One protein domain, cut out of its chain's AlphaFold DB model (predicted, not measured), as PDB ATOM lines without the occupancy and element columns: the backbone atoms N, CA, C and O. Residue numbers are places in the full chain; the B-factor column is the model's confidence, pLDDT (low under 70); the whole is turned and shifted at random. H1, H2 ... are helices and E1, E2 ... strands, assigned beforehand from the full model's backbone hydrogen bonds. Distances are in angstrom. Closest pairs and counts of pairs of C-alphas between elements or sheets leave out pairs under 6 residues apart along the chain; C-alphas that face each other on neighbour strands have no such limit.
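What this domain is: This is residues 3 to 170 of the 171 residues of the protein "Cyclic nucleotide-binding protein" of Pseudocohnilembus persalinus (UniProt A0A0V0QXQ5). Two small twisted sheets, E1 E7 E3 and E2 E6 E4 E5, are partly face to face with their strands crossed, and E4 and E5 run out from this small sandwich as a two-stranded ribbon. Beyond the ribbon's far end helices H1 and H2, joined by bare residues 53 to 80, make a wide open loop, of which residues 42 to 95 stand free; at the other end of the body H4 leads out from E7 to H5, and residues 146 to 154 and 156 to 170 stick out as a second arm. The 168 printed residues run E1 E2 E3 E4 H1 H2 E5 H3 E6 E7 H4 H5, five named helices and seven named strands, both sheets antiparallel, the class mixed. The whole is extended, with a radius of gyration of the C-alphas of 25.3 A and spans of 76 by 47 by 34 A.

How they stand to each other: E1, residues 3 to 6, is the antiparallel neighbour of E7, residues 134 to 140, with N 4 and O 136 2.9 A apart. E7 is also antiparallel to E3, residues 21 to 27, with N 24 and O 137 2.8 A apart. In the other sheet E2, residues 11 to 13, is antiparallel to E6, residues 127 to 130, with N 12 and O 128 2.8 A apart. E6 is antiparallel to E4, residues 29 to 36, with N 127 and O 33 2.8 A apart. E4 is antiparallel to E5, residues 100 to 108, with N 36 and O 100 2.9 A apart; E5 bends by 53 degrees at residue 104. These N and O pairs are within hydrogen-bond range. In the sandwich, two sheets face to face, the facing parts are 9.1 A centre to centre and the strands of the one stand at 71 degrees to those of the other. E5, H3, residues 115 to 120, and E6 form a split strand-helix-strand unit, two strands running the same way with E4 between them, its crossover right-handed. H3 only grazes the sheet E1 E7 E3, as does H4, residues 141 to 150. H4 and H5, residues 152 to 168, are close but not clearly touching: their closest C-alphas, Leu 148 and Tyr 155, are 6.3 A apart. H1, residues 38 to 52, and H2, residues 81 to 95, are apart. Every O i to N i+4 pair is within range in H3 and H4, against 9 of 11 in H1, 6 of 11 in H2 and 8 of 13 in H5.

Where its parts are: E1 begins at C-alpha 3 (300.254, -31.175, 30.659). E4 spans 22.8 A, H1 21.9 A, H2 22.3 A, E5 23.5 A and H5 25.7 A, ending at C-alpha 168 (330.445, -12.975, 42.699).

The domain as a whole: The C-alphas of Asn 80 and Leu 153 are the two farthest apart, 77.7 A. The printed part has no cut; H1 to H2 is the long link, 28 residues. Mean pLDDT of the printed part is 79.5, and residues 40 to 93, 95 and 155 to 158 are under 70.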
ATOM      1  N   GLU A   3     301.186 -32.270  30.388       98.25
ATOM      2  CA  GLU A   3     300.254 -31.175  30.659       98.25
ATOM      3  C   GLU A   3     299.187 -31.620  31.657       98.25
ATOM      4  O   GLU A   3     298.770 -32.780  31.658       98.25
ATOM      5  N   VAL A   4     298.747 -30.696  32.508       98.50
ATOM      6  CA  VAL A   4     297.637 -30.894  33.440       98.50
ATOM      7  C   VAL A   4     296.811 -29.613  33.547       98.50
ATOM      8  O   VAL A   4     297.351 -28.504  33.571       98.50
ATOM      9  N   LEU A   5     295.489 -29.771  33.575       98.62
ATOM     10  CA  LEU A   5     294.545 -28.694  33.854       98.62
ATOM     11  C   LEU A   5     294.121 -28.811  35.316       98.62
ATOM     12  O   LEU A   5     293.567 -29.838  35.695       98.62
ATOM     13  N   CYS A   6     294.369 -27.770  36.102       98.62
ATOM     14  CA  CYS A   6     294.067 -27.744  37.528       98.62
ATOM     15  C   CYS A   6     292.943 -26.752  37.834       98.62
ATOM     16  O   CYS A   6     292.945 -25.621  37.333       98.62
ATOM     17  N   GLY A   7     291.996 -27.157  38.680       98.62
ATOM     18  CA  GLY A   7     290.946 -26.280  39.200       98.62
ATOM     19  C   GLY A   7     291.430 -25.381  40.351       98.62
ATOM     20  O   GLY A   7     292.477 -25.646  40.943       98.62
ATOM     21  N   PRO A   8     290.676 -24.326  40.722       98.56
ATOM     22  CA  PRO A   8     290.985 -23.514  41.898       98.56
ATOM     23  C   PRO A   8     291.037 -24.365  43.174       98.56
ATOM     24  O   PRO A   8     290.122 -25.137  43.453       98.56
ATOM     25  N   GLY A   9     292.103 -24.208  43.955       97.75
ATOM     26  CA  GLY A   9     292.356 -24.951  45.189       97.75
ATOM     27  C   GLY A   9     293.059 -26.298  45.001       97.75
ATOM     28  O   GLY A   9     293.510 -26.869  45.993       97.75
ATOM     29  N   GLU A  10     293.202 -26.795  43.769       98.56
ATOM     30  CA  GLU A  10     293.847 -28.083  43.506       98.56
ATOM     31  C   GLU A  10     295.343 -28.038  43.843       98.56
ATOM     32  O   GLU A  10     296.068 -27.127  43.423       98.56
ATOM     33  N   VAL A  11     295.797 -29.015  44.630       98.12
ATOM     34  CA  VAL A  11     297.173 -29.106  45.127       98.12
ATOM     35  C   VAL A  11     298.047 -29.808  44.090       98.12
ATOM     36  O   VAL A  11     297.750 -30.919  43.663       98.12
ATOM     37  N   LEU A  12     299.142 -29.157  43.704       98.31
ATOM     38  CA  LEU A  12     300.112 -29.675  42.734       98.31
ATOM     39  C   LEU A  12     301.161 -30.572  43.400       98.31
ATOM     40  O   LEU A  12     301.540 -31.602  42.836       98.31
ATOM     41  N   TYR A  13     301.613 -30.164  44.586       98.25
ATOM     42  CA  TYR A  13     302.450 -30.941  45.498       98.25
ATOM     43  C   TYR A  13     302.274 -30.446  46.935       98.25
ATOM     44  O   TYR A  13     301.948 -29.273  47.170       98.25
ATOM     45  N   ALA A  14     302.520 -31.337  47.891       97.88
ATOM     46  CA  ALA A  14     302.500 -31.019  49.308       97.88
ATOM     47  C   ALA A  14     303.900 -30.731  49.865       97.88
ATOM     48  O   ALA A  14     304.926 -31.142  49.318       97.88
ATOM     49  N   GLN A  15     303.933 -30.005  50.982       96.75
ATOM     50  CA  GLN A  15     305.157 -29.808  51.751       96.75
ATOM     51  C   GLN A  15     305.706 -31.159  52.229       96.75
ATOM     52  O   GLN A  15     304.950 -32.060  52.584       96.75
ATOM     53  N   ASN A  16     307.030 -31.277  52.269       96.81
ATOM     54  CA  ASN A  16     307.790 -32.473  52.633       96.81
ATOM     55  C   ASN A  16     307.658 -33.661  51.664       96.81
ATOM     56  O   ASN A  16     308.266 -34.703  51.909       96.81
ATOM     57  N   GLU A  17     306.941 -33.525  50.545       97.31
ATOM     58  CA  GLU A  17     306.964 -34.546  49.496       97.31
ATOM     59  C   GLU A  17     308.298 -34.536  48.745       97.31
ATOM     60  O   GLU A  17     308.893 -33.486  48.497       97.31
ATOM     61  N   THR A  18     308.758 -35.713  48.329       95.19
ATOM     62  CA  THR A  18     309.938 -35.895  47.469       95.19
ATOM     63  C   THR A  18     309.551 -35.843  45.991       95.19
ATOM     64  O   THR A  18     309.878 -36.718  45.190       95.19
ATOM     65  N   ASP A  19     308.806 -34.806  45.614       94.56
ATOM     66  CA  ASP A  19     308.375 -34.612  44.235       94.56
ATOM     67  C   ASP A  19     309.526 -34.053  43.382       94.56
ATOM     68  O   ASP A  19     309.985 -32.936  43.602       94.56
ATOM     69  N   GLN A  20     309.948 -34.806  42.366       95.31
ATOM     70  CA  GLN A  20     311.026 -34.440  41.438       95.31
ATOM     71  C   GLN A  20     310.518 -33.855  40.109       95.31
ATOM     72  O   GLN A  20     311.171 -33.987  39.067       95.31
ATOM     73  N   ARG A  21     309.329 -33.249  40.103       98.06
ATOM     74  CA  ARG A  21     308.792 -32.533  38.941       98.06
ATOM     75  C   ARG A  21     309.221 -31.064  38.935       98.06
ATOM     76  O   ARG A  21     309.221 -30.403  39.971       98.06
ATOM     77  N   LEU A  22     309.556 -30.538  37.763       98.19
ATOM     78  CA  LEU A  22     309.660 -29.097  37.522       98.19
ATOM     79  C   LEU A  22     308.375 -28.639  36.840       98.19
ATOM     80  O   LEU A  22     307.961 -29.262  35.860       98.19
ATOM     81  N   PHE A  23     307.760 -27.573  37.346       98.50
ATOM     82  CA  PHE A  23     306.474 -27.077  36.861       98.50
ATOM     83  C   PHE A  23     306.633 -25.739  36.149       98.50
ATOM     84  O   PHE A  23     307.421 -24.901  36.575       98.50
ATOM     85  N   PHE A  24     305.835 -25.516  35.111       98.50
ATOM     86  CA  PHE A  24     305.753 -24.280  34.345       98.50
ATOM     87  C   PHE A  24     304.289 -23.861  34.190       98.50
ATOM     88  O   PHE A  24     303.443 -24.655  33.771       98.50
ATOM     89  N   VAL A  25     303.977 -22.611  34.533       98.62
ATOM     90  CA  VAL A  25     302.616 -22.071  34.443       98.62
ATOM     91  C   VAL A  25     302.368 -21.579  33.020       98.62
ATOM     92  O   VAL A  25     302.731 -20.456  32.673       98.62
ATOM     93  N   GLN A  26     301.724 -22.398  32.191       98.44
ATOM     94  CA  GLN A  26     301.369 -22.011  30.823       98.44
ATOM     95  C   GLN A  26     300.200 -21.018  30.796       98.44
ATOM     96  O   GLN A  26     300.182 -20.110  29.967       98.44
ATOM     97  N   LYS A  27     299.233 -21.168  31.709       98.56
ATOM     98  CA  LYS A  27     298.129 -20.223  31.920       98.56
ATOM     99  C   LYS A  27     297.632 -20.309  33.361       98.56
ATOM    100  O   LYS A  27     297.602 -21.397  33.925       98.56
ATOM    101  N   GLY A  28     297.179 -19.192  33.920       98.38
ATOM    102  CA  GLY A  28     296.591 -19.131  35.259       98.38
ATOM    103  C   GLY A  28     297.580 -18.650  36.316       98.38
ATOM    104  O   GLY A  28     298.508 -17.892  36.009       98.38
ATOM    105  N   GLN A  29     297.341 -19.063  37.560       98.56
ATOM    106  CA  GLN A  29     298.087 -18.609  38.731       98.56
ATOM    107  C   GLN A  29     298.175 -19.712  39.788       98.56
ATOM    108  O   GLN A  29     297.181 -20.372  40.098       98.56
ATOM    109  N   VAL A  30     299.366 -19.869  40.363       98.75
ATOM    110  CA  VAL A  30     299.675 -20.815  41.443       98.75
ATOM    111  C   VAL A  30     300.155 -20.034  42.661       98.75
ATOM    112  O   VAL A  30     300.805 -19.004  42.513       98.75
ATOM    113  N   GLU A  31     299.870 -20.511  43.865       98.50
ATOM    114  CA  GLU A  31     300.453 -19.970  45.094       98.50
ATOM    115  C   GLU A  31     301.299 -21.015  45.817       98.50
ATOM    116  O   GLU A  31     300.949 -22.199  45.859       98.50
ATOM    117  N   LEU A  32     302.405 -20.550  46.399       98.44
ATOM    118  CA  LEU A  32     303.258 -21.329  47.288       98.44
ATOM    119  C   LEU A  32     302.997 -20.902  48.730       98.44
ATOM    120  O   LEU A  32     303.063 -19.711  49.053       98.44
ATOM    121  N   TYR A  33     302.710 -21.861  49.607       97.94
ATOM    122  CA  TYR A  33     302.336 -21.587  50.996       97.94
ATOM    123  C   TYR A  33     302.833 -22.672  51.955       97.94
ATOM    124  O   TYR A  33     303.144 -23.787  51.546       97.94
ATOM    125  N   THR A  34     302.906 -22.363  53.245       96.94
ATOM    126  CA  THR A  34     303.168 -23.344  54.317       96.94
ATOM    127  C   THR A  34     302.080 -23.274  55.368       96.94
ATOM    128  O   THR A  34     301.512 -22.203  55.596       96.94
ATOM    129  N   TRP A  35     301.826 -24.389  56.044       92.38
ATOM    130  CA  TRP A  35     301.006 -24.402  57.251       92.38
ATOM    131  C   TRP A  35     301.916 -24.256  58.458       92.38
ATOM    132  O   TRP A  35     302.945 -24.924  58.539       92.38
ATOM    133  N   LYS A  36     301.561 -23.351  59.367       88.00
ATOM    134  CA  LYS A  36     302.188 -23.278  60.683       88.00
ATOM    135  C   LYS A  36     301.154 -23.585  61.743       88.00
ATOM    136  O   LYS A  36     300.107 -22.935  61.801       88.00
ATOM    137  N   ASP A  37     301.497 -24.536  62.595       85.75
ATOM    138  CA  ASP A  37     300.771 -24.750  63.830       85.75
ATOM    139  C   ASP A  37     301.056 -23.577  64.768       85.75
ATOM    140  O   ASP A  37     302.194 -23.122  64.919       85.75
ATOM    141  N   ASN A  38     300.005 -23.064  65.408       76.88
ATOM    142  CA  ASN A  38     300.119 -21.883  66.267       76.88
ATOM    143  C   ASN A  38     301.069 -22.109  67.462       76.88
ATOM    144  O   ASN A  38     301.624 -21.143  67.986       76.88
ATOM    145  N   SER A  39     301.338 -23.368  67.832       75.69
ATOM    146  CA  SER A  39     302.326 -23.743  68.854       75.69
ATOM    147  C   SER A  39     303.759 -23.307  68.516       75.69
ATOM    148  O   SER A  39     304.558 -23.043  69.417       75.69
ATOM    149  N   GLU A  40     304.113 -23.184  67.234       69.62
ATOM    150  CA  GLU A  40     305.446 -22.725  66.830       69.62
ATOM    151  C   GLU A  40     305.565 -21.196  66.855       69.62
ATOM    152  O   GLU A  40     306.649 -20.649  67.091       69.62
ATOM    153  N   LEU A  41     304.449 -20.490  66.645       66.38
ATOM    154  CA  LEU A  41     304.428 -19.032  66.580       66.38
ATOM    155  C   LEU A  41     304.738 -18.407  67.948       66.38
ATOM    156  O   LEU A  41     305.560 -17.486  68.020       66.38
ATOM    157  N   GLU A  42     304.168 -18.944  69.032       66.19
ATOM    158  CA  GLU A  42     304.387 -18.448  70.402       66.19
ATOM    159  C   GLU A  42     305.871 -18.525  70.812       66.19
ATOM    160  O   GLU A  42     306.423 -17.582  71.389       66.19
ATOM    161  N   ASN A  43     306.569 -19.585  70.398       62.09
ATOM    162  CA  ASN A  43     307.999 -19.763  70.668       62.09
ATOM    163  C   ASN A  43     308.888 -18.773  69.895       62.09
ATOM    164  O   ASN A  43     309.975 -18.405  70.355       62.09
ATOM    165  N   SER A  44     308.449 -18.323  68.715       62.81
ATOM    166  CA  SER A  44     309.183 -17.335  67.914       62.81
ATOM    167  C   SER A  44     309.032 -15.905  68.451       62.81
ATOM    168  O   SER A  44     310.013 -15.156  68.464       62.81
ATOM    169  N   GLN A  45     307.849 -15.550  68.973       59.78
ATOM    170  CA  GLN A  45     307.588 -14.238  69.579       59.78
ATOM    171  C   GLN A  45     308.304 -14.067  70.922       59.78
ATOM    172  O   GLN A  45     308.886 -13.014  71.174       59.78
ATOM    173  N   GLN A  46     308.364 -15.106  71.761       58.62
ATOM    174  CA  GLN A  46     309.172 -15.041  72.985       58.62
ATOM    175  C   GLN A  46     310.650 -14.774  72.657       58.62
ATOM    176  O   GLN A  46     311.271 -13.896  73.256       58.62
ATOM    177  N   LYS A  47     311.210 -15.437  71.634       58.28
ATOM    178  CA  LYS A  47     312.607 -15.222  71.210       58.28
ATOM    179  C   LYS A  47     312.890 -13.808  70.687       58.28
ATOM    180  O   LYS A  47     314.006 -13.325  70.881       58.28
ATOM    181  N   SER A  48     311.938 -13.137  70.035       56.97
ATOM    182  CA  SER A  48     312.125 -11.745  69.593       56.97
ATOM    183  C   SER A  48     311.966 -10.740  70.740       56.97
ATOM    184  O   SER A  48     312.732  -9.779  70.803       56.97
ATOM    185  N   ILE A  49     311.073 -10.999  71.702       57.19
ATOM    186  CA  ILE A  49     310.926 -10.181  72.919       57.19
ATOM    187  C   ILE A  49     312.218 -10.203  73.750       57.19
ATOM    188  O   ILE A  49     312.705  -9.142  74.145       57.19
ATOM    189  N   TYR A  50     312.843 -11.372  73.935       50.09
ATOM    190  CA  TYR A  50     314.128 -11.467  74.644       50.09
ATOM    191  C   TYR A  50     315.288 -10.783  73.906       50.09
ATOM    192  O   TYR A  50     316.222 -10.303  74.543       50.09
ATOM    193  N   LYS A  51     315.238 -10.681  72.572       49.97
ATOM    194  CA  LYS A  51     316.248  -9.927  71.811       49.97
ATOM    195  C   LYS A  51     316.060  -8.412  71.925       49.97
ATOM    196  O   LYS A  51     317.053  -7.693  72.013       49.97
ATOM    197  N   ASN A  52     314.819  -7.930  71.994       45.72
ATOM    198  CA  ASN A  52     314.524  -6.495  72.064       45.72
ATOM    199  C   ASN A  52     314.751  -5.870  73.454       45.72
ATOM    200  O   ASN A  52     315.000  -4.668  73.543       45.72
ATOM    201  N   GLN A  53     314.756  -6.655  74.539       49.53
ATOM    202  CA  GLN A  53     315.090  -6.137  75.876       49.53
ATOM    203  C   GLN A  53     316.564  -5.711  76.026       49.53
ATOM    204  O   GLN A  53     316.880  -4.946  76.931       49.53
ATOM    205  N   ASN A  54     317.449  -6.112  75.105       49.75
ATOM    206  CA  ASN A  54     318.856  -5.698  75.103       49.75
ATOM    207  C   ASN A  54     319.162  -4.479  74.209       49.75
ATOM    208  O   ASN A  54     320.324  -4.095  74.109       49.75
ATOM    209  N   GLN A  55     318.167  -3.860  73.553       49.06
ATOM    210  CA  GLN A  55     318.404  -2.738  72.621       49.06
ATOM    211  C   GLN A  55     317.715  -1.417  72.999       49.06
ATOM    212  O   GLN A  55     318.088  -0.368  72.479       49.06
ATOM    213  N   ASN A  56     316.790  -1.410  73.960       46.91
ATOM    214  CA  ASN A  56     316.112  -0.181  74.383       46.91
ATOM    215  C   ASN A  56     316.823   0.519  75.551       46.91
ATOM    216  O   ASN A  56     316.301   0.586  76.661       46.91
ATOM    217  N   GLN A  57     318.001   1.092  75.281       49.47
ATOM    218  CA  GLN A  57     318.544   2.187  76.100       49.47
ATOM    219  C   GLN A  57     318.691   3.518  75.364       49.47
ATOM    220  O   GLN A  57     318.979   4.510  76.018       49.47
ATOM    221  N   ASN A  58     318.446   3.615  74.058       50.84
ATOM    222  CA  ASN A  58     318.524   4.906  73.381       50.84
ATOM    223  C   ASN A  58     317.570   4.958  72.194       50.84
ATOM    224  O   ASN A  58     317.893   4.415  71.145       50.84
ATOM    225  N   GLN A  59     316.435   5.640  72.364       42.75
ATOM    226  CA  GLN A  59     315.965   6.700  71.463       42.75
ATOM    227  C   GLN A  59     314.561   7.152  71.875       42.75
ATOM    228  O   GLN A  59     313.561   6.472  71.671       42.75
ATOM    229  N   ASN A  60     314.521   8.341  72.468       45.34
ATOM    230  CA  ASN A  60     313.322   9.123  72.705       45.34
ATOM    231  C   ASN A  60     313.121   9.985  71.453       45.34
ATOM    232  O   ASN A  60     313.888  10.927  71.255       45.34
ATOM    233  N   GLN A  61     312.148   9.671  70.595       42.31
ATOM    234  CA  GLN A  61     311.685  10.626  69.588       42.31
ATOM    235  C   GLN A  61     310.160  10.712  69.551       42.31
ATOM    236  O   GLN A  61     309.440   9.731  69.394       42.31
ATOM    237  N   ASN A  62     309.727  11.957  69.740       45.72
ATOM    238  CA  ASN A  62     308.376  12.484  69.666       45.72
ATOM    239  C   ASN A  62     307.808  12.301  68.253       45.72
ATOM    240  O   ASN A  62     308.361  12.855  67.304       45.72
ATOM    241  N   TYR A  63     306.664  11.629  68.132       37.34
ATOM    242  CA  TYR A  63     305.810  11.734  66.948       37.34
ATOM    243  C   TYR A  63     304.592  12.615  67.261       37.34
ATOM    244  O   TYR A  63     304.002  12.476  68.335       37.34
ATOM    245  N   PRO A  64     304.199  13.527  66.354       43.38
ATOM    246  CA  PRO A  64     303.005  14.338  66.522       43.38
ATOM    247  C   PRO A  64     301.729  13.505  66.353       43.38
ATOM    248  O   PRO A  64     301.604  12.659  65.468       43.38
ATOM    249  N   ASN A  65     300.784  13.797  67.237       45.00
ATOM    250  CA  ASN A  65     299.474  13.182  67.361       45.00
ATOM    251  C   ASN A  65     298.572  13.628  66.192       45.00
ATOM    252  O   ASN A  65     298.267  14.815  66.078       45.00
ATOM    253  N   PHE A  66     298.129  12.701  65.340       42.12
ATOM    254  CA  PHE A  66     297.073  12.955  64.355       42.12
ATOM    255  C   PHE A  66     295.783  12.277  64.822       42.12
ATOM    256  O   PHE A  66     295.521  11.113  64.529       42.12
ATOM    257  N   GLN A  67     294.984  13.030  65.578       42.00
ATOM    258  CA  GLN A  67     293.587  12.720  65.876       42.00
ATOM    259  C   GLN A  67     292.676  13.600  65.016       42.00
ATOM    260  O   GLN A  67     292.994  14.772  64.809       42.00
ATOM    261  N   ASN A  68     291.524  13.028  64.627       43.25
ATOM    262  CA  ASN A  68     290.357  13.600  63.917       43.25
ATOM    263  C   ASN A  68     290.361  13.294  62.403       43.25
ATOM    264  O   ASN A  68     291.358  13.519  61.737       43.25
ATOM    265  N   MET A  69     289.312  12.787  61.748       40.41
ATOM    266  CA  MET A  69     287.882  12.681  62.058       40.41
ATOM    267  C   MET A  69     287.259  11.625  61.123       40.41
ATOM    268  O   MET A  69     287.288  11.805  59.908       40.41
ATOM    269  N   ILE A  70     286.643  10.568  61.658       41.31
ATOM    270  CA  ILE A  70     285.637   9.780  60.927       41.31
ATOM    271  C   ILE A  70     284.458   9.581  61.875       41.31
ATOM    272  O   ILE A  70     284.623   9.102  62.993       41.31
ATOM    273  N   ASN A  71     283.281  10.011  61.428       49.00
ATOM    274  CA  ASN A  71     282.028   9.982  62.167       49.00
ATOM    275  C   ASN A  71     281.120   8.901  61.553       49.00
ATOM    276  O   ASN A  71     280.575   9.140  60.475       49.00
ATOM    277  N   PRO A  72     280.938   7.728  62.181       50.84
ATOM    278  CA  PRO A  72     279.893   6.799  61.790       50.84
ATOM    279  C   PRO A  72     278.680   6.998  62.706       50.84
ATOM    280  O   PRO A  72     278.610   6.462  63.809       50.84
ATOM    281  N   GLN A  73     277.701   7.773  62.239       45.94
ATOM    282  CA  GLN A  73     276.347   7.743  62.790       45.94
ATOM    283  C   GLN A  73     275.637   6.505  62.232       45.94
ATOM    284  O   GLN A  73     274.944   6.591  61.222       45.94
ATOM    285  N   TYR A  74     275.826   5.352  62.877       48.31
ATOM    286  CA  TYR A  74     274.898   4.230  62.755       48.31
ATOM    287  C   TYR A  74     274.508   3.692  64.134       48.31
ATOM    288  O   TYR A  74     275.304   3.606  65.064       48.31
ATOM    289  N   ILE A  75     273.212   3.423  64.220       47.78
ATOM    290  CA  ILE A  75     272.375   3.104  65.371       47.78
ATOM    291  C   ILE A  75     272.909   1.870  66.115       47.78
ATOM    292  O   ILE A  75     272.826   0.762  65.596       47.78
ATOM    293  N   ASN A  76     273.378   2.054  67.352       42.47
ATOM    294  CA  ASN A  76     273.552   0.969  68.316       42.47
ATOM    295  C   ASN A  76     272.431   1.069  69.355       42.47
ATOM    296  O   ASN A  76     272.394   2.004  70.156       42.47
ATOM    297  N   SER A  77     271.520   0.099  69.364       58.97
ATOM    298  CA  SER A  77     270.800  -0.219  70.597       58.97
ATOM    299  C   SER A  77     271.828  -0.747  71.607       58.97
ATOM    300  O   SER A  77     272.669  -1.556  71.211       58.97
ATOM    301  N   PRO A  78     271.815  -0.310  72.878       51.12
ATOM    302  CA  PRO A  78     272.767  -0.802  73.862       51.12
ATOM    303  C   PRO A  78     272.466  -2.274  74.156       51.12
ATOM    304  O   PRO A  78     271.539  -2.601  74.896       51.12
ATOM    305  N   LEU A  79     273.242  -3.169  73.546       56.19
ATOM    306  CA  LEU A  79     273.393  -4.528  74.040       56.19
ATOM    307  C   LEU A  79     274.117  -4.463  75.387       56.19
ATOM    308  O   LEU A  79     275.014  -3.649  75.604       56.19
ATOM    309  N   ASN A  80     273.641  -5.279  76.319       60.75
ATOM    310  CA  ASN A  80     274.108  -5.331  77.694       60.75
ATOM    311  C   ASN A  80     275.613  -5.683  77.722       60.75
ATOM    312  O   ASN A  80     275.959  -6.791  77.306       60.75
ATOM    313  N   PRO A  81     276.504  -4.799  78.217       60.22
ATOM    314  CA  PRO A  81     277.956  -4.986  78.121       60.22
ATOM    315  C   PRO A  81     278.449  -6.260  78.823       60.22
ATOM    316  O   PRO A  81     279.449  -6.837  78.418       60.22
ATOM    317  N   LEU A  82     277.700  -6.767  79.808       55.41
ATOM    318  CA  LEU A  82     278.064  -7.981  80.544       55.41
ATOM    319  C   LEU A  82     277.916  -9.285  79.735       55.41
ATOM    320  O   LEU A  82     278.512 -10.293  80.100       55.41
ATOM    321  N   ILE A  83     277.092  -9.294  78.681       55.00
ATOM    322  CA  ILE A  83     276.891 -10.481  77.827       55.00
ATOM    323  C   ILE A  83     277.956 -10.527  76.724       55.00
ATOM    324  O   ILE A  83     278.370 -11.605  76.309       55.00
ATOM    325  N   GLN A  84     278.461  -9.364  76.311       55.84
ATOM    326  CA  GLN A  84     279.415  -9.234  75.214       55.84
ATOM    327  C   GLN A  84     280.822  -9.727  75.607       55.84
ATOM    328  O   GLN A  84     281.450 -10.464  74.852       55.84
ATOM    329  N   ASP A  85     281.258  -9.455  76.841       58.88
ATOM    330  CA  ASP A  85     282.588  -9.862  77.325       58.88
ATOM    331  C   ASP A  85     282.737 -11.384  77.521       58.88
ATOM    332  O   ASP A  85     283.845 -11.925  77.489       58.88
ATOM    333  N   MET A  86     281.628 -12.100  77.736       58.78
ATOM    334  CA  MET A  86     281.644 -13.532  78.049       58.78
ATOM    335  C   MET A  86     281.587 -14.413  76.791       58.78
ATOM    336  O   MET A  86     282.131 -15.521  76.790       58.78
ATOM    337  N   GLU A  87     280.973 -13.921  75.711       64.50
ATOM    338  CA  GLU A  87     281.005 -14.583  74.402       64.50
ATOM    339  C   GLU A  87     282.390 -14.425  73.747       64.50
ATOM    340  O   GLU A  87     282.942 -15.399  73.228       64.50
ATOM    341  N   ASP A  88     283.018 -13.253  73.871       65.06
ATOM    342  CA  ASP A  88     284.299 -12.951  73.222       65.06
ATOM    343  C   ASP A  88     285.460 -13.862  73.670       65.06
ATOM    344  O   ASP A  88     286.303 -14.242  72.851       65.06
ATOM    345  N   GLU A  89     285.512 -14.273  74.939       69.88
ATOM    346  CA  GLU A  89     286.567 -15.174  75.434       69.88
ATOM    347  C   GLU A  89     286.360 -16.639  75.006       69.88
ATOM    348  O   GLU A  89     287.330 -17.340  74.698       69.88
ATOM    349  N   GLN A  90     285.112 -17.108  74.890       68.44
ATOM    350  CA  GLN A  90     284.850 -18.458  74.376       68.44
ATOM    351  C   GLN A  90     285.099 -18.547  72.864       68.44
ATOM    352  O   GLN A  90     285.708 -19.516  72.399       68.44
ATOM    353  N   PHE A  91     284.725 -17.517  72.096       66.88
ATOM    354  CA  PHE A  91     285.008 -17.466  70.660       66.88
ATOM    355  C   PHE A  91     286.513 -17.401  70.366       66.88
ATOM    356  O   PHE A  91     286.992 -18.106  69.474       66.88
ATOM    357  N   LYS A  92     287.299 -16.653  71.155       67.44
ATOM    358  CA  LYS A  92     288.769 -16.629  71.029       67.44
ATOM    359  C   LYS A  92     289.410 -18.003  71.230       67.44
ATOM    360  O   LYS A  92     290.393 -18.318  70.556       67.44
ATOM    361  N   HIS A  93     288.871 -18.838  72.117       68.81
ATOM    362  CA  HIS A  93     289.405 -20.183  72.333       68.81
ATOM    363  C   HIS A  93     289.136 -21.140  71.168       68.81
ATOM    364  O   HIS A  93     289.987 -21.980  70.878       68.81
ATOM    365  N   ILE A  94     288.014 -20.984  70.459       71.50
ATOM    366  CA  ILE A  94     287.660 -21.840  69.317       71.50
ATOM    367  C   ILE A  94     288.598 -21.594  68.122       71.50
ATOM    368  O   ILE A  94     289.023 -22.545  67.466       71.50
ATOM    369  N   PHE A  95     288.989 -20.343  67.861       68.25
ATOM    370  CA  PHE A  95     289.865 -20.014  66.726       68.25
ATOM    371  C   PHE A  95     291.364 -20.133  67.025       68.25
ATOM    372  O   PHE A  95     292.166 -20.177  66.093       68.25
ATOM    373  N   LYS A  96     291.762 -20.254  68.300       72.44
ATOM    374  CA  LYS A  96     293.179 -20.335  68.703       72.44
ATOM    375  C   LYS A  96     293.931 -21.538  68.121       72.44
ATOM    376  O   LYS A  96     295.155 -21.495  68.030       72.44
ATOM    377  N   ASN A  97     293.220 -22.578  67.689       75.25
ATOM    378  CA  ASN A  97     293.816 -23.829  67.218       75.25
ATOM    379  C   ASN A  97     293.704 -24.043  65.703       75.25
ATOM    380  O   ASN A  97     294.004 -25.136  65.230       75.25
ATOM    381  N   GLN A  98     293.261 -23.045  64.930       80.69
ATOM    382  CA  GLN A  98     293.251 -23.198  63.476       80.69
ATOM    383  C   GLN A  98     294.658 -22.980  62.900       80.69
ATOM    384  O   GLN A  98     295.304 -21.992  63.262       80.69
ATOM    385  N   PRO A  99     295.149 -23.877  62.024       84.75
ATOM    386  CA  PRO A  99     296.459 -23.731  61.409       84.75
ATOM    387  C   PRO A  99     296.510 -22.443  60.587       84.75
ATOM    388  O   PRO A  99     295.605 -22.144  59.804       84.75
ATOM    389  N   THR A 100     297.588 -21.680  60.757       89.19
ATOM    390  CA  THR A 100     297.786 -20.443  60.003       89.19
ATOM    391  C   THR A 100     298.450 -20.771  58.671       89.19
ATOM    392  O   THR A 100     299.531 -21.364  58.624       89.19
ATOM    393  N   VAL A 101     297.817 -20.364  57.570       93.69
ATOM    394  CA  VAL A 101     298.400 -20.459  56.227       93.69
ATOM    395  C   VAL A 101     299.272 -19.234  55.978       93.69
ATOM    396  O   VAL A 101     298.802 -18.103  56.074       93.69
ATOM    397  N   ILE A 102     300.540 -19.457  55.638       94.62
ATOM    398  CA  ILE A 102     301.480 -18.393  55.272       94.62
ATOM    399  C   ILE A 102     301.797 -18.519  53.790       94.62
ATOM    400  O   ILE A 102     302.437 -19.486  53.375       94.62
ATOM    401  N   THR A 103     301.361 -17.536  53.006       95.62
ATOM    402  CA  THR A 103     301.682 -17.428  51.581       95.62
ATOM    403  C   THR A 103     303.077 -16.839  51.409       95.62
ATOM    404  O   THR A 103     303.361 -15.751  51.905       95.62
ATOM    405  N   HIS A 104     303.938 -17.549  50.682       94.88
ATOM    406  CA  HIS A 104     305.305 -17.112  50.384       94.88
ATOM    407  C   HIS A 104     305.386 -16.383  49.049       94.88
ATOM    408  O   HIS A 104     306.064 -15.365  48.939       94.88
ATOM    409  N   SER A 105     304.700 -16.893  48.024       97.12
ATOM    410  CA  SER A 105     304.732 -16.303  46.686       97.12
ATOM    411  C   SER A 105     303.524 -16.692  45.836       97.12
ATOM    412  O   SER A 105     302.860 -17.703  46.074       97.12
ATOM    413  N   GLN A 106     303.257 -15.874  44.817       98.00
ATOM    414  CA  GLN A 106     302.320 -16.175  43.741       98.00
ATOM    415  C   GLN A 106     303.087 -16.286  42.425       98.00
ATOM    416  O   GLN A 106     303.856 -15.396  42.061       98.00
ATOM    417  N   ILE A 107     302.872 -17.387  41.718       98.50
ATOM    418  CA  ILE A 107     303.531 -17.723  40.463       98.50
ATOM    419  C   ILE A 107     302.545 -17.470  39.330       98.50
ATOM    420  O   ILE A 107     301.491 -18.105  39.232       98.50
ATOM    421  N   ASN A 108     302.903 -16.518  38.475       98.25
ATOM    422  CA  ASN A 108     302.086 -16.103  37.343       98.25
ATOM    423  C   ASN A 108     302.467 -16.868  36.073       98.25
ATOM    424  O   ASN A 108     303.535 -17.477  35.984       98.25
ATOM    425  N   THR A 109     301.603 -16.769  35.064       98.50
ATOM    426  CA  THR A 109     301.834 -17.305  33.716       98.50
ATOM    427  C   THR A 109     303.220 -16.932  33.169       98.50
ATOM    428  O   THR A 109     303.669 -15.796  33.321       98.50
ATOM    429  N   GLY A 110     303.887 -17.895  32.534       98.06
ATOM    430  CA  GLY A 110     305.228 -17.749  31.967       98.06
ATOM    431  C   GLY A 110     306.374 -18.030  32.943       98.06
ATOM    432  O   GLY A 110     307.527 -18.010  32.523       98.06
ATOM    433  N   ASN A 111     306.088 -18.316  34.216       98.38
ATOM    434  CA  ASN A 111     307.107 -18.641  35.216       98.38
ATOM    435  C   ASN A 111     307.100 -20.132  35.569       98.38
ATOM    436  O   ASN A 111     306.082 -20.818  35.440       98.38
ATOM    437  N   PHE A 112     308.242 -20.625  36.048       98.00
ATOM    438  CA  PHE A 112     308.388 -21.974  36.588       98.00
ATOM    439  C   PHE A 112     308.502 -21.957  38.115       98.00
ATOM    440  O   PHE A 112     308.786 -20.924  38.719       98.00
ATOM    441  N   PHE A 113     308.262 -23.106  38.741       98.44
ATOM    442  CA  PHE A 113     308.388 -23.287  40.186       98.44
ATOM    443  C   PHE A 113     308.739 -24.736  40.538       98.44
ATOM    444  O   PHE A 113     308.607 -25.654  39.723       98.44
ATOM    445  N   GLY A 114     309.188 -24.949  41.777       97.12
ATOM    446  CA  GLY A 114     309.626 -26.262  42.250       97.12
ATOM    447  C   GLY A 114     311.068 -26.609  41.865       97.12
ATOM    448  O   GLY A 114     311.445 -27.777  41.892       97.12
ATOM    449  N   GLN A 115     311.893 -25.623  41.529       97.12
ATOM    450  CA  GLN A 115     313.299 -25.830  41.192       97.12
ATOM    451  C   GLN A 115     314.115 -26.421  42.353       97.12
ATOM    452  O   GLN A 115     314.946 -27.289  42.114       97.12
ATOM    453  N   ASP A 116     313.833 -26.040  43.602       94.19
ATOM    454  CA  ASP A 116     314.650 -26.466  44.749       94.19
ATOM    455  C   ASP A 116     314.577 -27.985  44.958       94.19
ATOM    456  O   ASP A 116     315.598 -28.668  44.950       94.19
ATOM    457  N   GLY A 117     313.363 -28.541  45.041       93.56
ATOM    458  CA  GLY A 117     313.174 -29.995  45.149       93.56
ATOM    459  C   GLY A 117     313.574 -30.759  43.881       93.56
ATOM    460  O   GLY A 117     313.981 -31.915  43.953       93.56
ATOM    461  N   PHE A 118     313.522 -30.105  42.718       96.25
ATOM    462  CA  PHE A 118     313.907 -30.705  41.442       96.25
ATOM    463  C   PHE A 118     315.430 -30.862  41.302       96.25
ATOM    464  O   PHE A 118     315.922 -31.948  40.985       96.25
ATOM    465  N   PHE A 119     316.194 -29.794  41.550       93.75
ATOM    466  CA  PHE A 119     317.646 -29.803  41.376       93.75
ATOM    467  C   PHE A 119     318.371 -30.409  42.578       93.75
ATOM    468  O   PHE A 119     319.272 -31.223  42.377       93.75
ATOM    469  N   ALA A 120     317.960 -30.064  43.802       93.62
ATOM    470  CA  ALA A 120     318.649 -30.486  45.022       93.62
ATOM    471  C   ALA A 120     318.175 -31.843  45.572       93.62
ATOM    472  O   ALA A 120     318.759 -32.332  46.532       93.62
ATOM    473  N   GLU A 121     317.123 -32.442  44.995       92.75
ATOM    474  CA  GLU A 121     316.498 -33.685  45.490       92.75
ATOM    475  C   GLU A 121     316.049 -33.598  46.959       92.75
ATOM    476  O   GLU A 121     315.958 -34.597  47.671       92.75
ATOM    477  N   LEU A 122     315.754 -32.380  47.416       94.00
ATOM    478  CA  LEU A 122     315.265 -32.120  48.760       94.00
ATOM    479  C   LEU A 122     313.733 -32.224  48.809       94.00
ATOM    480  O   LEU A 122     313.059 -31.898  47.825       94.00
ATOM    481  N   PRO A 123     313.159 -32.613  49.960       97.75
ATOM    482  CA  PRO A 123     311.725 -32.495  50.191       97.75
ATOM    483  C   PRO A 123     311.219 -31.065  49.949       97.75
ATOM    484  O   PRO A 123     311.927 -30.086  50.201       97.75
ATOM    485  N   ARG A 124     309.975 -30.926  49.478       97.31
ATOM    486  CA  ARG A 124     309.368 -29.613  49.208       97.31
ATOM    487  C   ARG A 124     309.285 -28.761  50.476       97.31
ATOM    488  O   ARG A 124     308.668 -29.164  51.456       97.31
ATOM    489  N   ALA A 125     309.829 -27.547  50.431       96.44
ATOM    490  CA  ALA A 125     309.748 -26.605  51.549       96.44
ATOM    491  C   ALA A 125     308.339 -26.011  51.747       96.44
ATOM    492  O   ALA A 125     308.008 -25.556  52.840       96.44
ATOM    493  N   THR A 126     307.506 -26.019  50.702       97.69
ATOM    494  CA  THR A 126     306.160 -25.434  50.683       97.69
ATOM    495  C   THR A 126     305.152 -26.389  50.042       97.69
ATOM    496  O   THR A 126     305.529 -27.338  49.360       97.69
ATOM    497  N   TYR A 127     303.867 -26.105  50.209       98.12
ATOM    498  CA  TYR A 127     302.798 -26.577  49.334       98.12
ATOM    499  C   TYR A 127     302.735 -25.718  48.069       98.12
ATOM    500  O   TYR A 127     303.161 -24.559  48.081       98.12
ATOM    501  N   ALA A 128     302.141 -26.259  47.009       98.38
ATOM    502  CA  ALA A 128     301.718 -25.494  45.844       98.38
ATOM    503  C   ALA A 128     300.269 -25.824  45.492       98.38
ATOM    504  O   ALA A 128     299.917 -27.000  45.377       98.38
ATOM    505  N   ARG A 129     299.432 -24.806  45.278       98.44
ATOM    506  CA  ARG A 129     298.065 -24.999  44.766       98.44
ATOM    507  C   ARG A 129     297.708 -23.997  43.687       98.44
ATOM    508  O   ARG A 129     298.224 -22.881  43.668       98.44
ATOM    509  N   SER A 130     296.795 -24.388  42.812       98.62
ATOM    510  CA  SER A 130     296.233 -23.471  41.831       98.62
ATOM    511  C   SER A 130     295.293 -22.471  42.511       98.62
ATOM    512  O   SER A 130     294.437 -22.856  43.303       98.62
ATOM    513  N   VAL A 131     295.431 -21.184  42.202       98.19
ATOM    514  CA  VAL A 131     294.540 -20.114  42.700       98.19
ATOM    515  C   VAL A 131     293.336 -19.930  41.769       98.19
ATOM    516  O   VAL A 131     292.251 -19.552  42.197       98.19
ATOM    517  N   SER A 132     293.517 -20.231  40.483       98.31
ATOM    518  CA  SER A 132     292.498 -20.121  39.433       98.31
ATOM    519  C   SER A 132     292.426 -21.413  38.611       98.31
ATOM    520  O   SER A 132     293.011 -22.424  38.993       98.31
ATOM    521  N   VAL A 133     291.694 -21.424  37.495       98.50
ATOM    522  CA  VAL A 133     291.831 -22.513  36.517       98.50
ATOM    523  C   VAL A 133     293.174 -22.338  35.814       98.50
ATOM    524  O   VAL A 133     293.359 -21.367  35.074       98.50
ATOM    525  N   SER A 134     294.101 -23.266  36.044       98.62
ATOM    526  CA  SER A 134     295.476 -23.161  35.552       98.62
ATOM    527  C   SER A 134     295.834 -24.310  34.622       98.62
ATOM    528  O   SER A 134     295.532 -25.469  34.893       98.62
ATOM    529  N   HIS A 135     296.516 -23.985  33.528       98.69
ATOM    530  CA  HIS A 135     297.131 -24.955  32.627       98.69
ATOM    531  C   HIS A 135     298.613 -25.023  32.969       98.69
ATOM    532  O   HIS A 135     299.338 -24.034  32.833       98.69
ATOM    533  N   ILE A 136     299.036 -26.173  33.479       98.69
ATOM    534  CA  ILE A 136     300.376 -26.390  34.002       98.69
ATOM    535  C   ILE A 136     301.077 -27.432  33.142       98.69
ATOM    536  O   ILE A 136     300.535 -28.501  32.865       98.69
ATOM    537  N   MET A 137     302.309 -27.128  32.749       98.62
ATOM    538  CA  MET A 137     303.218 -28.105  32.166       98.62
ATOM    539  C   MET A 137     304.188 -28.584  33.237       98.62
ATOM    540  O   MET A 137     304.604 -27.805  34.094       98.62
ATOM    541  N   TYR A 138     304.586 -29.849  33.186       98.50
ATOM    542  CA  TYR A 138     305.648 -30.352  34.047       98.50
ATOM    543  C   TYR A 138     306.534 -31.385  33.348       98.50
ATOM    544  O   TYR A 138     306.165 -32.000  32.341       98.50
ATOM    545  N   CYS A 139     307.730 -31.588  33.890       98.25
ATOM    546  CA  CYS A 139     308.631 -32.670  33.497       98.25
ATOM    547  C   CYS A 139     309.269 -33.318  34.721       98.25
ATOM    548  O   CYS A 139     309.441 -32.665  35.748       98.25
ATOM    549  N   TYR A 140     309.605 -34.603  34.610       97.81
ATOM    550  CA  TYR A 140     310.420 -35.282  35.612       97.81
ATOM    551  C   TYR A 140     311.898 -34.986  35.383       97.81
ATOM    552  O   TYR A 140     312.320 -34.714  34.258       97.81
ATOM    553  N   LYS A 141     312.694 -35.105  36.448       95.69
ATOM    554  CA  LYS A 141     314.145 -34.910  36.393       95.69
ATOM    555  C   LYS A 141     314.820 -35.737  35.296       95.69
ATOM    556  O   LYS A 141     315.608 -35.192  34.530       95.69
ATOM    557  N   ASN A 142     314.460 -37.014  35.169       95.50
ATOM    558  CA  ASN A 142     315.025 -37.893  34.140       95.50
ATOM    559  C   ASN A 142     314.690 -37.411  32.721       95.50
ATOM    560  O   ASN A 142     315.592 -37.290  31.900       95.50
ATOM    561  N   ASP A 143     313.430 -37.035  32.466       96.19
ATOM    562  CA  ASP A 143     313.009 -36.501  31.164       96.19
ATOM    563  C   ASP A 143     313.782 -35.222  30.810       96.19
ATOM    564  O   ASP A 143     314.186 -35.020  29.667       96.19
ATOM    565  N   PHE A 144     313.998 -34.343  31.792       95.06
ATOM    566  CA  PHE A 144     314.749 -33.103  31.605       95.06
ATOM    567  C   PHE A 144     316.226 -33.366  31.298       95.06
ATOM    568  O   PHE A 144     316.776 -32.777  30.371       95.06
ATOM    569  N   ILE A 145     316.858 -34.286  32.033       92.69
ATOM    570  CA  ILE A 145     318.238 -34.714  31.779       92.69
ATOM    571  C   ILE A 145     318.368 -35.284  30.364       92.69
ATOM    572  O   ILE A 145     319.331 -34.977  29.661       92.69
ATOM    573  N   ASP A 146     317.406 -36.088  29.919       94.38
ATOM    574  CA  ASP A 146     317.434 -36.659  28.576       94.38
ATOM    575  C   ASP A 146     317.260 -35.591  27.490       94.38
ATOM    576  O   ASP A 146     317.925 -35.660  26.456       94.38
ATOM    577  N   VAL A 147     316.460 -34.548  27.729       92.38
ATOM    578  CA  VAL A 147     316.420 -33.373  26.844       92.38
ATOM    579  C   VAL A 147     317.790 -32.695  26.790       92.38
ATOM    580  O   VAL A 147     318.302 -32.471  25.697       92.38
ATOM    581  N   LEU A 148     318.435 -32.438  27.932       89.25
ATOM    582  CA  LEU A 148     319.754 -31.792  27.964       89.25
ATOM    583  C   LEU A 148     320.832 -32.588  27.216       89.25
ATOM    584  O   LEU A 148     321.654 -31.999  26.516       89.25
ATOM    585  N   LYS A 149     320.806 -33.924  27.296       89.88
ATOM    586  CA  LYS A 149     321.730 -34.789  26.539       89.88
ATOM    587  C   LYS A 149     321.583 -34.633  25.025       89.88
ATOM    588  O   LYS A 149     322.566 -34.784  24.305       89.88
ATOM    589  N   ASN A 150     320.376 -34.334  24.545       92.06
ATOM    590  CA  ASN A 150     320.111 -34.125  23.122       92.06
ATOM    591  C   ASN A 150     320.541 -32.728  22.631       92.06
ATOM    592  O   ASN A 150     320.715 -32.540  21.428       92.06
ATOM    593  N   PHE A 151     320.761 -31.771  23.540       90.50
ATOM    594  CA  PHE A 151     321.157 -30.393  23.227       90.50
ATOM    595  C   PHE A 151     322.398 -29.959  24.036       90.50
ATOM    596  O   PHE A 151     322.330 -29.057  24.872       90.50
ATOM    597  N   PRO A 152     323.575 -30.567  23.794       80.50
ATOM    598  CA  PRO A 152     324.770 -30.353  24.621       80.50
ATOM    599  C   PRO A 152     325.327 -28.921  24.570       80.50
ATOM    600  O   PRO A 152     326.006 -28.486  25.500       80.50
ATOM    601  N   LEU A 153     325.038 -28.165  23.504       79.69
ATOM    602  CA  LEU A 153     325.437 -26.758  23.402       79.69
ATOM    603  C   LEU A 153     324.745 -25.884  24.457       79.69
ATOM    604  O   LEU A 153     325.364 -24.953  24.974       79.69
ATOM    605  N   ASP A 154     323.511 -26.225  24.832       74.69
ATOM    606  CA  ASP A 154     322.761 -25.495  25.854       74.69
ATOM    607  C   ASP A 154     323.276 -25.822  27.260       74.69
ATOM    608  O   ASP A 154     323.323 -24.947  28.126       74.69
ATOM    609  N   TYR A 155     323.767 -27.047  27.469       68.50
ATOM    610  CA  TYR A 155     324.345 -27.493  28.738       68.50
ATOM    611  C   TYR A 155     325.589 -26.675  29.134       68.50
ATOM    612  O   TYR A 155     325.669 -26.137  30.238       68.50
ATOM    613  N   HIS A 156     326.528 -26.474  28.203       66.38
ATOM    614  CA  HIS A 156     327.762 -25.716  28.463       66.38
ATOM    615  C   HIS A 156     327.537 -24.233  28.789       66.38
ATOM    616  O   HIS A 156     328.402 -23.590  29.395       66.38
ATOM    617  N   SER A 157     326.399 -23.673  28.379       68.00
ATOM    618  CA  SER A 157     326.049 -22.287  28.689       68.00
ATOM    619  C   SER A 157     325.680 -22.093  30.167       68.00
ATOM    620  O   SER A 157     325.967 -21.035  30.729       68.00
ATOM    621  N   GLN A 158     325.124 -23.122  30.819       65.12
ATOM    622  CA  GLN A 158     324.663 -23.048  32.208       65.12
ATOM    623  C   GLN A 158     325.804 -23.192  33.219       65.12
ATOM    624  O   GLN A 158     325.857 -22.417  34.177       65.12
ATOM    625  N   ASP A 159     326.765 -24.086  32.967       71.69
ATOM    626  CA  ASP A 159     327.938 -24.274  33.837       71.69
ATOM    627  C   ASP A 159     328.721 -22.964  34.019       71.69
ATOM    628  O   ASP A 159     329.077 -22.575  35.133       71.69
ATOM    629  N   LYS A 160     328.914 -22.211  32.927       75.62
ATOM    630  CA  LYS A 160     329.601 -20.910  32.972       75.62
ATOM    631  C   LYS A 160     328.838 -19.862  33.776       75.62
ATOM    632  O   LYS A 160     329.465 -19.030  34.428       75.62
ATOM    633  N   GLN A 161     327.506 -19.869  33.729       74.56
ATOM    634  CA  GLN A 161     326.695 -18.918  34.493       74.56
ATOM    635  C   GLN A 161     326.716 -19.235  35.992       74.56
ATOM    636  O   GLN A 161     326.863 -18.311  36.791       74.56
ATOM    637  N   GLN A 162     326.645 -20.514  36.379       75.19
ATOM    638  CA  GLN A 162     326.789 -20.926  37.781       75.19
ATOM    639  C   GLN A 162     328.170 -20.590  38.342       75.19
ATOM    640  O   GLN A 162     328.267 -20.048  39.442       75.19
ATOM    641  N   GLU A 163     329.233 -20.851  37.579       84.06
ATOM    642  CA  GLU A 163     330.594 -20.501  37.989       84.06
ATOM    643  C   GLU A 163     330.743 -18.986  38.216       84.06
ATOM    644  O   GLU A 163     331.359 -18.553  39.194       84.06
ATOM    645  N   LEU A 164     330.141 -18.163  37.350       83.56
ATOM    646  CA  LEU A 164     330.157 -16.705  37.482       83.56
ATOM    647  C   LEU A 164     329.382 -16.229  38.723       83.56
ATOM    648  O   LEU A 164     329.845 -15.339  39.436       83.56
ATOM    649  N   LEU A 165     328.226 -16.840  39.000       80.06
ATOM    650  CA  LEU A 165     327.406 -16.520  40.169       80.06
ATOM    651  C   LEU A 165     328.145 -16.846  41.473       80.06
ATOM    652  O   LEU A 165     328.166 -16.034  42.394       80.06
ATOM    653  N   MET A 166     328.800 -18.008  41.518       83.94
ATOM    654  CA  MET A 166     329.615 -18.445  42.654       83.94
ATOM    655  C   MET A 166     330.787 -17.491  42.897       83.94
ATOM    656  O   MET A 166     331.012 -17.088  44.034       83.94
ATOM    657  N   LYS A 167     331.486 -17.052  41.840       86.38
ATOM    658  CA  LYS A 167     332.590 -16.081  41.965       86.38
ATOM    659  C   LYS A 167     332.139 -14.759  42.589       86.38
ATOM    660  O   LYS A 167     332.846 -14.238  43.450       86.38
ATOM    661  N   ASN A 168     330.963 -14.257  42.214       83.38
ATOM    662  CA  ASN A 168     330.445 -12.975  42.699       83.38
ATOM    663  C   ASN A 168     329.985 -12.995  44.167       83.38
ATOM    664  O   ASN A 168     329.907 -11.938  44.775       83.38
ATOM    665  N   MET A 169     329.693 -14.163  44.747       77.44
ATOM    666  CA  MET A 169     329.299 -14.278  46.162       77.44
ATOM    667  C   MET A 169     330.488 -14.340  47.132       77.44
ATOM    668  O   MET A 169     330.291 -14.310  48.343       77.44
ATOM    669  N   THR A 170     331.715 -14.458  46.617       86.62
ATOM    670  CA  THR A 170     332.947 -14.573  47.423       86.62
ATOM    671  C   THR A 170     333.710 -13.254  47.593       86.62
ATOM    672  O   THR A 170     334.760 -13.260  48.235       86.62
TER     673      THR A 170